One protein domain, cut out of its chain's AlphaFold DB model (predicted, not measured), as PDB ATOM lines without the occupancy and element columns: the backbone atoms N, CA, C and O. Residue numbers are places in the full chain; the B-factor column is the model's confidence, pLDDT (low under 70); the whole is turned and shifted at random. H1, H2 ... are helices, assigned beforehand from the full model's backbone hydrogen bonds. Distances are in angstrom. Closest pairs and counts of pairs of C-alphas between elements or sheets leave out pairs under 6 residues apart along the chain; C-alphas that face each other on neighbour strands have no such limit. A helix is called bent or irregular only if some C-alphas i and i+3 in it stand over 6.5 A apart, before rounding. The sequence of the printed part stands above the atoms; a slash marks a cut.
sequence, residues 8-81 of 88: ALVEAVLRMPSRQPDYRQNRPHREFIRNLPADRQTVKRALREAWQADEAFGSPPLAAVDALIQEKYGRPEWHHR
ATOM      1  N   ALA A   8      53.321 -39.619  43.990       96.56
ATOM      2  CA  ALA A   8      54.525 -40.037  44.700       96.56
ATOM      3  C   ALA A   8      54.754 -41.542  44.506       96.56
ATOM      4  O   ALA A   8      55.860 -41.955  44.157       96.56
ATOM      5  N   LEU A   9      53.696 -42.353  44.622       97.94
ATOM      6  CA  LEU A   9      53.774 -43.784  44.322       97.94
ATOM      7  C   LEU A   9      54.157 -44.032  42.858       97.94
ATOM      8  O   LEU A   9      55.022 -44.862  42.586       97.94
ATOM      9  N   VAL A  10      53.553 -43.296  41.917       97.44
ATOM     10  CA  VAL A  10      53.882 -43.403  40.483       97.44
ATOM     11  C   VAL A  10      55.368 -43.143  40.234       97.44
ATOM     12  O   VAL A  10      56.005 -43.891  39.495       97.44
ATOM     13  N   GLU A  11      55.933 -42.109  40.854       96.50
ATOM     14  CA  GLU A  11      57.363 -41.828  40.752       96.50
ATOM     15  C   GLU A  11      58.231 -42.940  41.347       96.50
ATOM     16  O   GLU A  11      59.237 -43.302  40.740       96.50
ATOM     17  N   ALA A  12      57.831 -43.506  42.488       97.31
ATOM     18  CA  ALA A  12      58.613 -44.520  43.190       97.31
ATOM     19  C   ALA A  12      58.704 -45.855  42.430       97.31
ATOM     20  O   ALA A  12      59.717 -46.550  42.524       97.31
ATOM     21  N   VAL A  13      57.658 -46.232  41.685       97.12
ATOM     22  CA  VAL A  13      57.568 -47.561  41.047       97.12
ATOM     23  C   VAL A  13      57.867 -47.558  39.548       97.12
ATOM     24  O   VAL A  13      58.160 -48.614  38.983       97.12
ATOM     25  N   LEU A  14      57.804 -46.402  38.878       95.50
ATOM     26  CA  LEU A  14      58.049 -46.310  37.438       95.50
ATOM     27  C   LEU A  14      59.474 -45.861  37.120       95.50
ATOM     28  O   LEU A  14      59.931 -44.791  37.514       95.50
ATOM     29  N   ARG A  15      60.151 -46.646  36.278       95.00
ATOM     30  CA  ARG A  15      61.428 -46.248  35.674       95.00
ATOM     31  C   ARG A  15      61.225 -45.081  34.713       95.00
ATOM     32  O   ARG A  15      60.198 -44.999  34.040       95.00
ATOM     33  N   MET A  16      62.238 -44.224  34.589       94.50
ATOM     34  CA  MET A  16      62.259 -43.202  33.543       94.50
ATOM     35  C   MET A  16      62.149 -43.849  32.151       94.50
ATOM     36  O   MET A  16      62.796 -44.870  31.896       94.50
ATOM     37  N   PRO A  17      61.325 -43.291  31.248       91.44
ATOM     38  CA  PRO A  17      61.141 -43.864  29.924       91.44
ATOM     39  C   PRO A  17      62.405 -43.695  29.077       91.44
ATOM     40  O   PRO A  17      62.997 -42.620  29.031       91.44
ATOM     41  N   SER A  18      62.780 -44.748  28.348       91.69
ATOM     42  CA  SER A  18      63.917 -44.734  27.415       91.69
ATOM     43  C   SER A  18      63.696 -43.842  26.188       91.69
ATOM     44  O   SER A  18      64.652 -43.479  25.510       91.69
ATOM     45  N   ARG A  19      62.438 -43.496  25.889       91.88
ATOM     46  CA  ARG A  19      62.038 -42.547  24.846       91.88
ATOM     47  C   ARG A  19      61.139 -41.494  25.480       91.88
ATOM     48  O   ARG A  19      60.081 -41.834  26.009       91.88
ATOM     49  N   GLN A  20      61.551 -40.235  25.424       93.69
ATOM     50  CA  GLN A  20      60.783 -39.104  25.937       93.69
ATOM     51  C   GLN A  20      60.841 -37.937  24.951       93.69
ATOM     52  O   GLN A  20      61.839 -37.801  24.248       93.69
ATOM     53  N   PRO A  21      59.795 -37.104  24.892       94.38
ATOM     54  CA  PRO A  21      59.840 -35.889  24.097       94.38
ATOM     55  C   PRO A  21      60.795 -34.864  24.718       94.38
ATOM     56  O   PRO A  21      60.917 -34.795  25.944       94.38
ATOM     57  N   ASP A  22      61.391 -34.010  23.888       96.44
ATOM     58  CA  ASP A  22      62.365 -33.000  24.327       96.44
ATOM     59  C   ASP A  22      61.802 -32.075  25.417       96.44
ATOM     60  O   ASP A  22      62.476 -31.759  26.399       96.44
ATOM     61  N   TYR A  23      60.516 -31.720  25.326       96.19
ATOM     62  CA  TYR A  23      59.841 -30.863  26.307       96.19
ATOM     63  C   TYR A  23      59.644 -31.511  27.692       96.19
ATOM     64  O   TYR A  23      59.255 -30.832  28.650       96.19
ATOM     65  N   ARG A  24      59.895 -32.820  27.852       95.75
ATOM     66  CA  ARG A  24      59.943 -33.435  29.188       95.75
ATOM     67  C   ARG A  24      61.137 -32.921  29.980       95.75
ATOM     68  O   ARG A  24      61.008 -32.797  31.195       95.75
ATOM     69  N   GLN A  25      62.244 -32.592  29.304       95.19
ATOM     70  CA  GLN A  25      63.471 -32.073  29.917       95.19
ATOM     71  C   GLN A  25      63.952 -32.937  31.096       95.19
ATOM     72  O   GLN A  25      64.343 -32.421  32.135       95.19
ATOM     73  N   ASN A  26      63.868 -34.267  30.966       93.81
ATOM     74  CA  ASN A  26      64.214 -35.228  32.024       93.81
ATOM     75  C   ASN A  26      63.455 -35.057  33.354       93.81
ATOM     76  O   ASN A  26      63.868 -35.638  34.357       93.81
ATOM     77  N   ARG A  27      62.336 -34.317  33.384       97.00
ATOM     78  CA  ARG A  27      61.544 -34.158  34.607       97.00
ATOM     79  C   ARG A  27      61.091 -35.515  35.155       97.00
ATOM     80  O   ARG A  27      60.655 -36.382  34.370       97.00
ATOM     81  N   PRO A  28      61.159 -35.698  36.485       96.19
ATOM     82  CA  PRO A  28      60.652 -36.897  37.126       96.19
ATOM     83  C   PRO A  28      59.127 -36.965  36.962       96.19
ATOM     84  O   PRO A  28      58.476 -35.982  36.596       96.19
ATOM     85  N   HIS A  29      58.541 -38.146  37.175       97.12
ATOM     86  CA  HIS A  29      57.126 -38.375  36.871       97.12
ATOM     87  C   HIS A  29      56.219 -37.357  37.565       97.12
ATOM     88  O   HIS A  29      55.402 -36.740  36.882       97.12
ATOM     89  N   ARG A  30      56.414 -37.093  38.864       96.38
ATOM     90  CA  ARG A  30      55.543 -36.181  39.622       96.38
ATOM     91  C   ARG A  30      55.515 -34.746  39.084       96.38
ATOM     92  O   ARG A  30      54.546 -34.034  39.307       96.38
ATOM     93  N   GLU A  31      56.570 -34.324  38.386       96.38
ATOM     94  CA  GLU A  31      56.696 -32.978  37.810       96.38
ATOM     95  C   GLU A  31      56.242 -32.905  36.346       96.38
ATOM     96  O   GLU A  31      56.016 -31.816  35.810       96.38
ATOM     97  N   PHE A  32      56.149 -34.052  35.668       96.75
ATOM     98  CA  PHE A  32      55.799 -34.124  34.252       96.75
ATOM     99  C   PHE A  32      54.321 -34.447  34.015       96.75
ATOM    100  O   PHE A  32      53.721 -33.924  33.075       96.75
ATOM    101  N   ILE A  33      53.728 -35.305  34.848       96.06
ATOM    102  CA  ILE A  33      52.309 -35.666  34.771       96.06
ATOM    103  C   ILE A  33      51.511 -34.971  35.872       96.06
ATOM    104  O   ILE A  33      52.042 -34.594  36.909       96.06
ATOM    105  N   ARG A  34      50.203 -34.829  35.654       96.44
ATOM    106  CA  ARG A  34      49.275 -34.322  36.664       96.44
ATOM    107  C   ARG A  34      47.951 -35.055  36.612       96.44
ATOM    108  O   ARG A  34      47.523 -35.513  35.551       96.44
ATOM    109  N   ASN A  35      47.281 -35.073  37.752       97.12
ATOM    110  CA  ASN A  35      45.864 -35.371  37.815       97.12
ATOM    111  C   ASN A  35      45.050 -34.225  37.195       97.12
ATOM    112  O   ASN A  35      45.377 -33.038  37.348       97.12
ATOM    113  N   LEU A  36      43.994 -34.592  36.476       96.31
ATOM    114  CA  LEU A  36      42.945 -33.670  36.074       96.31
ATOM    115  C   LEU A  36      42.116 -33.325  37.324       96.31
ATOM    116  O   LEU A  36      41.718 -34.251  38.028       96.31
ATOM    117  N   PRO A  37      41.831 -32.041  37.606       95.06
ATOM    118  CA  PRO A  37      41.041 -31.637  38.766       95.06
ATOM    119  C   PRO A  37      39.544 -31.882  38.514       95.06
ATOM    120  O   PRO A  37      38.755 -30.948  38.408       95.06
ATOM    121  N   ALA A  38      39.166 -33.146  38.348       94.44
ATOM    122  CA  ALA A  38      37.799 -33.577  38.102       94.44
ATOM    123  C   ALA A  38      37.535 -34.909  38.802       94.44
ATOM    124  O   ALA A  38      38.392 -35.792  38.840       94.44
ATOM    125  N   ASP A  39      36.322 -35.077  39.321       94.44
ATOM    126  CA  ASP A  39      35.914 -36.351  39.886       94.44
ATOM    127  C   ASP A  39      35.625 -37.388  38.785       94.44
ATOM    128  O   ASP A  39      35.348 -37.088  37.615       94.44
ATOM    129  N   ARG A  40      35.663 -38.659  39.185       95.00
ATOM    130  CA  ARG A  40      35.464 -39.802  38.290       95.00
ATOM    131  C   ARG A  40      34.107 -39.800  37.593       95.00
ATOM    132  O   ARG A  40      34.035 -40.227  36.442       95.00
ATOM    133  N   GLN A  41      33.040 -39.389  38.273       95.38
ATOM    134  CA  GLN A  41      31.691 -39.449  37.711       95.38
ATOM    135  C   GLN A  41      31.479 -38.349  36.682       95.38
ATOM    136  O   GLN A  41      30.918 -38.617  35.622       95.38
ATOM    137  N   THR A  42      31.998 -37.150  36.946       95.88
ATOM    138  CA  THR A  42      31.968 -36.045  35.987       95.88
ATOM    139  C   THR A  42      32.641 -36.429  34.682       95.88
ATOM    140  O   THR A  42      32.041 -36.248  33.623       95.88
ATOM    141  N   VAL A  43      33.824 -37.051  34.725       96.25
ATOM    142  CA  VAL A  43      34.454 -37.478  33.470       96.25
ATOM    143  C   VAL A  43      33.702 -38.622  32.797       96.25
ATOM    144  O   VAL A  43      33.515 -38.587  31.584       96.25
ATOM    145  N   LYS A  44      33.222 -39.620  33.548       95.00
ATOM    146  CA  LYS A  44      32.404 -40.694  32.958       95.00
ATOM    147  C   LYS A  44      31.177 -40.142  32.232       95.00
ATOM    148  O   LYS A  44      30.875 -40.607  31.140       95.00
ATOM    149  N   ARG A  45      30.493 -39.158  32.819       95.50
ATOM    150  CA  ARG A  45      29.340 -38.493  32.205       95.50
ATOM    151  C   ARG A  45      29.741 -37.736  30.940       95.50
ATOM    152  O   ARG A  45      29.157 -38.002  29.900       95.50
ATOM    153  N   ALA A  46      30.782 -36.906  31.003       96.19
ATOM    154  CA  ALA A  46      31.259 -36.156  29.840       96.19
ATOM    155  C   ALA A  46      31.663 -37.075  28.672       96.19
ATOM    156  O   ALA A  46      31.370 -36.781  27.518       96.19
ATOM    157  N   LEU A  47      32.299 -38.218  28.966       96.25
ATOM    158  CA  LEU A  47      32.613 -39.229  27.953       96.25
ATOM    159  C   LEU A  47      31.348 -39.869  27.372       96.25
ATOM    160  O   LEU A  47      31.268 -40.053  26.164       96.25
ATOM    161  N   ARG A  48      30.350 -40.201  28.198       96.69
ATOM    162  CA  ARG A  48      29.084 -40.749  27.691       96.69
ATOM    163  C   ARG A  48      28.365 -39.760  26.782       96.69
ATOM    164  O   ARG A  48      27.964 -40.148  25.695       96.69
ATOM    165  N   GLU A  49      28.270 -38.502  27.199       97.31
ATOM    166  CA  GLU A  49      27.628 -37.428  26.433       97.31
ATOM    167  C   GLU A  49      28.338 -37.185  25.096       97.31
ATOM    168  O   GLU A  49      27.696 -37.172  24.049       97.31
ATOM    169  N   ALA A  50      29.670 -37.056  25.103       97.94
ATOM    170  CA  ALA A  50      30.440 -36.777  23.889       97.94
ATOM    171  C   ALA A  50      30.410 -37.925  22.863       97.94
ATOM    172  O   ALA A  50      30.516 -37.670  21.666       97.94
ATOM    173  N   TRP A  51      30.257 -39.173  23.318       97.12
ATOM    174  CA  TRP A  51      30.149 -40.352  22.450       97.12
ATOM    175  C   TRP A  51      28.711 -40.825  22.217       97.12
ATOM    176  O   TRP A  51      28.533 -41.813  21.511       97.12
ATOM    177  N   GLN A  52      27.708 -40.158  22.798       97.38
ATOM    178  CA  GLN A  52      26.305 -40.596  22.754       97.38
ATOM    179  C   GLN A  52      26.139 -42.055  23.226       97.38
ATOM    180  O   GLN A  52      25.400 -42.853  22.653       97.38
ATOM    181  N   ALA A  53      26.880 -42.434  24.274       95.06
ATOM    182  CA  ALA A  53      26.866 -43.777  24.851       95.06
ATOM    183  C   ALA A  53      25.667 -43.949  25.803       95.06
ATOM    184  O   ALA A  53      25.816 -44.086  27.027       95.06
ATOM    185  N   ASP A  54      24.476 -43.883  25.212       93.50
ATOM    186  CA  ASP A  54      23.186 -43.927  25.903       93.50
ATOM    187  C   ASP A  54      22.616 -45.345  26.009       93.50
ATOM    188  O   ASP A  54      21.740 -45.604  26.837       93.50
ATOM    189  N   GLU A  55      23.148 -46.281  25.221       93.56
ATOM    190  CA  GLU A  55      22.781 -47.690  25.304       93.56
ATOM    191  C   GLU A  55      23.097 -48.259  26.690       93.56
ATOM    192  O   GLU A  55      24.193 -48.095  27.241       93.56
ATOM    193  N   ALA A  56      22.117 -48.956  27.264       89.88
ATOM    194  CA  ALA A  56      22.307 -49.650  28.523       89.88
ATOM    195  C   ALA A  56      23.367 -50.742  28.343       89.88
ATOM    196  O   ALA A  56      23.237 -51.633  27.502       89.88
ATOM    197  N   PHE A  57      24.409 -50.693  29.169       89.94
ATOM    198  CA  PHE A  57      25.383 -51.769  29.218       89.94
ATOM    199  C   PHE A  57      24.705 -53.040  29.744       89.94
ATOM    200  O   PHE A  57      24.192 -53.058  30.863       89.94
ATOM    201  N   GLY A  58      24.690 -54.087  28.918       91.75
ATOM    202  CA  GLY A  58      24.218 -55.410  29.309       91.75
ATOM    203  C   GLY A  58      25.224 -56.153  30.192       91.75
ATOM    204  O   GLY A  58      26.094 -55.568  30.836       91.75
ATOM    205  N   SER A  59      25.129 -57.478  30.206       93.56
ATOM    206  CA  SER A  59      26.085 -58.305  30.943       93.56
ATOM    207  C   SER A  59      27.425 -58.396  30.202       93.56
ATOM    208  O   SER A  59      27.438 -58.651  28.995       93.56
ATOM    209  N   PRO A  60      28.569 -58.254  30.896       94.19
ATOM    210  CA  PRO A  60      29.866 -58.538  30.296       94.19
ATOM    211  C   PRO A  60      29.993 -60.034  29.952       94.19
ATOM    212  O   PRO A  60      29.377 -60.874  30.617       94.19
ATOM    213  N   PRO A  61      30.836 -60.409  28.972       95.75
ATOM    214  CA  PRO A  61      31.098 -61.807  28.633       95.75
ATOM    215  C   PRO A  61      32.031 -62.458  29.670       95.75
ATOM    216  O   PRO A  61      33.202 -62.715  29.395       95.75
ATOM    217  N   LEU A  62      31.516 -62.709  30.879       96.75
ATOM    218  CA  LEU A  62      32.308 -63.133  32.043       96.75
ATOM    219  C   LEU A  62      33.156 -64.383  31.777       96.75
ATOM    220  O   LEU A  62      34.341 -64.370  32.076       96.75
ATOM    221  N   ALA A  63      32.609 -65.398  31.104       97.50
ATOM    222  CA  ALA A  63      33.363 -66.612  30.775       97.50
ATOM    223  C   ALA A  63      34.618 -66.332  29.922       97.50
ATOM    224  O   ALA A  63      35.666 -66.941  30.128       97.50
ATOM    225  N   ALA A  64      34.536 -65.385  28.981       97.00
ATOM    226  CA  ALA A  64      35.686 -64.990  28.170       97.00
ATOM    227  C   ALA A  64      36.700 -64.170  28.984       97.00
ATOM    228  O   ALA A  64      37.907 -64.316  28.796       97.00
ATOM    229  N   VAL A  65      36.220 -63.324  29.900       97.38
ATOM    230  CA  VAL A  65      37.080 -62.585  30.838       97.38
ATOM    231  C   VAL A  65      37.840 -63.558  31.739       97.38
ATOM    232  O   VAL A  65      39.057 -63.430  31.868       97.38
ATOM    233  N   ASP A  66      37.160 -64.563  32.288       97.94
ATOM    234  CA  ASP A  66      37.762 -65.582  33.147       97.94
ATOM    235  C   ASP A  66      38.824 -66.390  32.396       97.94
ATOM    236  O   ASP A  66      39.944 -66.536  32.887       97.94
ATOM    237  N   ALA A  67      38.529 -66.831  31.169       97.75
ATOM    238  CA  ALA A  67      39.513 -67.501  30.320       97.75
ATOM    239  C   ALA A  67      40.761 -66.622  30.096       97.75
ATOM    240  O   ALA A  67      41.891 -67.083  30.257       97.75
ATOM    241  N   LEU A  68      40.585 -65.324  29.818       97.25
ATOM    242  CA  LEU A  68      41.703 -64.390  29.640       97.25
ATOM    243  C   LEU A  68      42.513 -64.165  30.923       97.25
ATOM    244  O   LEU A  68      43.734 -64.010  30.847       97.25
ATOM    245  N   ILE A  69      41.873 -64.144  32.092       97.12
ATOM    246  CA  ILE A  69      42.573 -64.081  33.381       97.12
ATOM    247  C   ILE A  69      43.427 -65.339  33.554       97.12
ATOM    248  O   ILE A  69      44.622 -65.222  33.832       97.12
ATOM    249  N   GLN A  70      42.845 -66.518  33.323       97.25
ATOM    250  CA  GLN A  70      43.520 -67.800  33.519       97.25
ATOM    251  C   GLN A  70      44.643 -68.056  32.524       97.25
ATOM    252  O   GLN A  70      45.638 -68.673  32.886       97.25
ATOM    253  N   GLU A  71      44.510 -67.618  31.276       95.88
ATOM    254  CA  GLU A  71      45.477 -67.907  30.212       95.88
ATOM    255  C   GLU A  71      46.523 -66.804  30.032       95.88
ATOM    256  O   GLU A  71      47.615 -67.074  29.527       95.88
ATOM    257  N   LYS A  72      46.198 -65.560  30.413       94.62
ATOM    258  CA  LYS A  72      47.018 -64.378  30.115       94.62
ATOM    259  C   LYS A  72      47.212 -63.491  31.335       94.62
ATOM    260  O   LYS A  72      48.282 -63.494  31.927       94.62
ATOM    261  N   TYR A  73      46.210 -62.697  31.706       94.62
ATOM    262  CA  TYR A  73      46.424 -61.537  32.577       94.62
ATOM    263  C   TYR A  73      46.779 -61.893  34.025       94.62
ATOM    264  O   TYR A  73      47.389 -61.064  34.698       94.62
ATOM    265  N   GLY A  74      46.456 -63.106  34.485       95.38
ATOM    266  CA  GLY A  74      46.864 -63.638  35.787       95.38
ATOM    267  C   GLY A  74      48.216 -64.364  35.790       95.38
ATOM    268  O   GLY A  74      48.679 -64.758  36.856       95.38
ATOM    269  N   ARG A  75      48.859 -64.550  34.629       95.00
ATOM    270  CA  ARG A  75      50.112 -65.306  34.493       95.00
ATOM    271  C   ARG A  75      51.334 -64.379  34.450       95.00
ATOM    272  O   ARG A  75      51.411 -63.551  33.539       95.00
ATOM    273  N   PRO A  76      52.331 -64.531  35.342       93.88
ATOM    274  CA  PRO A  76      53.557 -63.727  35.297       93.88
ATOM    275  C   PRO A  76      54.300 -63.827  33.956       93.88
ATOM    276  O   PRO A  76      54.865 -62.844  33.472       93.88
ATOM    277  N   GLU A  77      54.262 -64.993  33.305       93.81
ATOM    278  CA  GLU A  77      54.898 -65.223  32.003       93.81
ATOM    279  C   GLU A  77      54.329 -64.294  30.925       93.81
ATOM    280  O   GLU A  77      55.052 -63.861  30.025       93.81
ATOM    281  N   TRP A  78      53.042 -63.948  31.032       93.00
ATOM    282  CA  TRP A  78      52.407 -62.983  30.143       93.00
ATOM    283  C   TRP A  78      52.940 -61.564  30.371       93.00
ATOM    284  O   TRP A  78      53.213 -60.860  29.398       93.00
ATOM    285  N   HIS A  79      53.137 -61.146  31.630       90.00
ATOM    286  CA  HIS A  79      53.633 -59.804  31.980       90.00
ATOM    287  C   HIS A  79      55.091 -59.580  31.568       90.00
ATOM    288  O   HIS A  79      55.455 -58.481  31.148       90.00
ATOM    289  N   HIS A  80      55.932 -60.612  31.665       88.62
ATOM    290  CA  HIS A  80      57.361 -60.525  31.343       88.62
ATOM    291  C   HIS A  80      57.689 -60.828  29.877       88.62
ATOM    292  O   HIS A  80      58.850 -60.730  29.460       88.62
ATOM    293  N   ARG A  81      56.681 -61.174  29.070       85.75
ATOM    294  CA  ARG A  81      56.861 -61.432  27.645       85.75
ATOM    295  C   ARG A  81      57.341 -60.163  26.943       85.75
ATOM    296  O   ARG A  81      56.599 -59.196  26.793       85.75
TER     297      ARG A  81
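What this domain is: This is residues 8 to 81 of the 88 residues of an uncharacterized protein of Verrucomicrobia bacterium ADurb.Bin118 (UniProt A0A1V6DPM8). The chain bends as an open horseshoe of helices round an empty middle, with no packed core. H3 sits on the curve of the horseshoe, a small head of H1, H2 and the loop of residues 14 to 28 makes one end, and H4 and H5 make the other. The printed part has 74 residues with five named helices, in the order H1, H2, H3, H4, H5, and no named strand; the class is all helix. The whole is extended, with a radius of gyration of the C-alphas of 18.6 A and spans of 45 by 38 by 21 A.

How they stand to each other: Begin at H3, residues 40 to 51, which is apart from H1, residues 8 to 13, H2, residues 29 to 32, H4, residues 62 to 73, and H5, residues 76 to 79. Look next at H1 and H2, which touch: their closest C-alphas, those of Glu 11 and His 29, are 5.2 A apart. H4 and H5 are close but not clearly touching; their closest C-alphas, those of Lys 72 and Trp 78, are 5.6 A apart. H1 and H2 are each apart from H4 and H5. In H1 and H3 every O i to N i+4 pair is within hydrogen-bond range, in H4 7 of 8 are, and H2 and H5 are too short for such a pair.

Where its parts are: Find C-alpha 40 at (35.464, -39.802, 38.290); from there H3 runs 16.7 A to C-alpha 51. H4 runs 14.2 A from C-alpha 62 at (32.308, -63.133, 32.043) and is only just irregular, with C-alphas 70 and 73 7.0 A apart. H1 begins at C-alpha 8, at (54.525, -40.037, 44.700), and is 8.9 A long; H2 and H5 have four residues each.

The domain as a whole: The two C-alphas farthest apart, those of Gln 25 and Ala 63, are 45.8 A apart. The link from H1 to H2 is long, with 15 residues, and that from H4 to H5 is tight. The printed part has no cut, and no printed residue is under 70 in pLDDT.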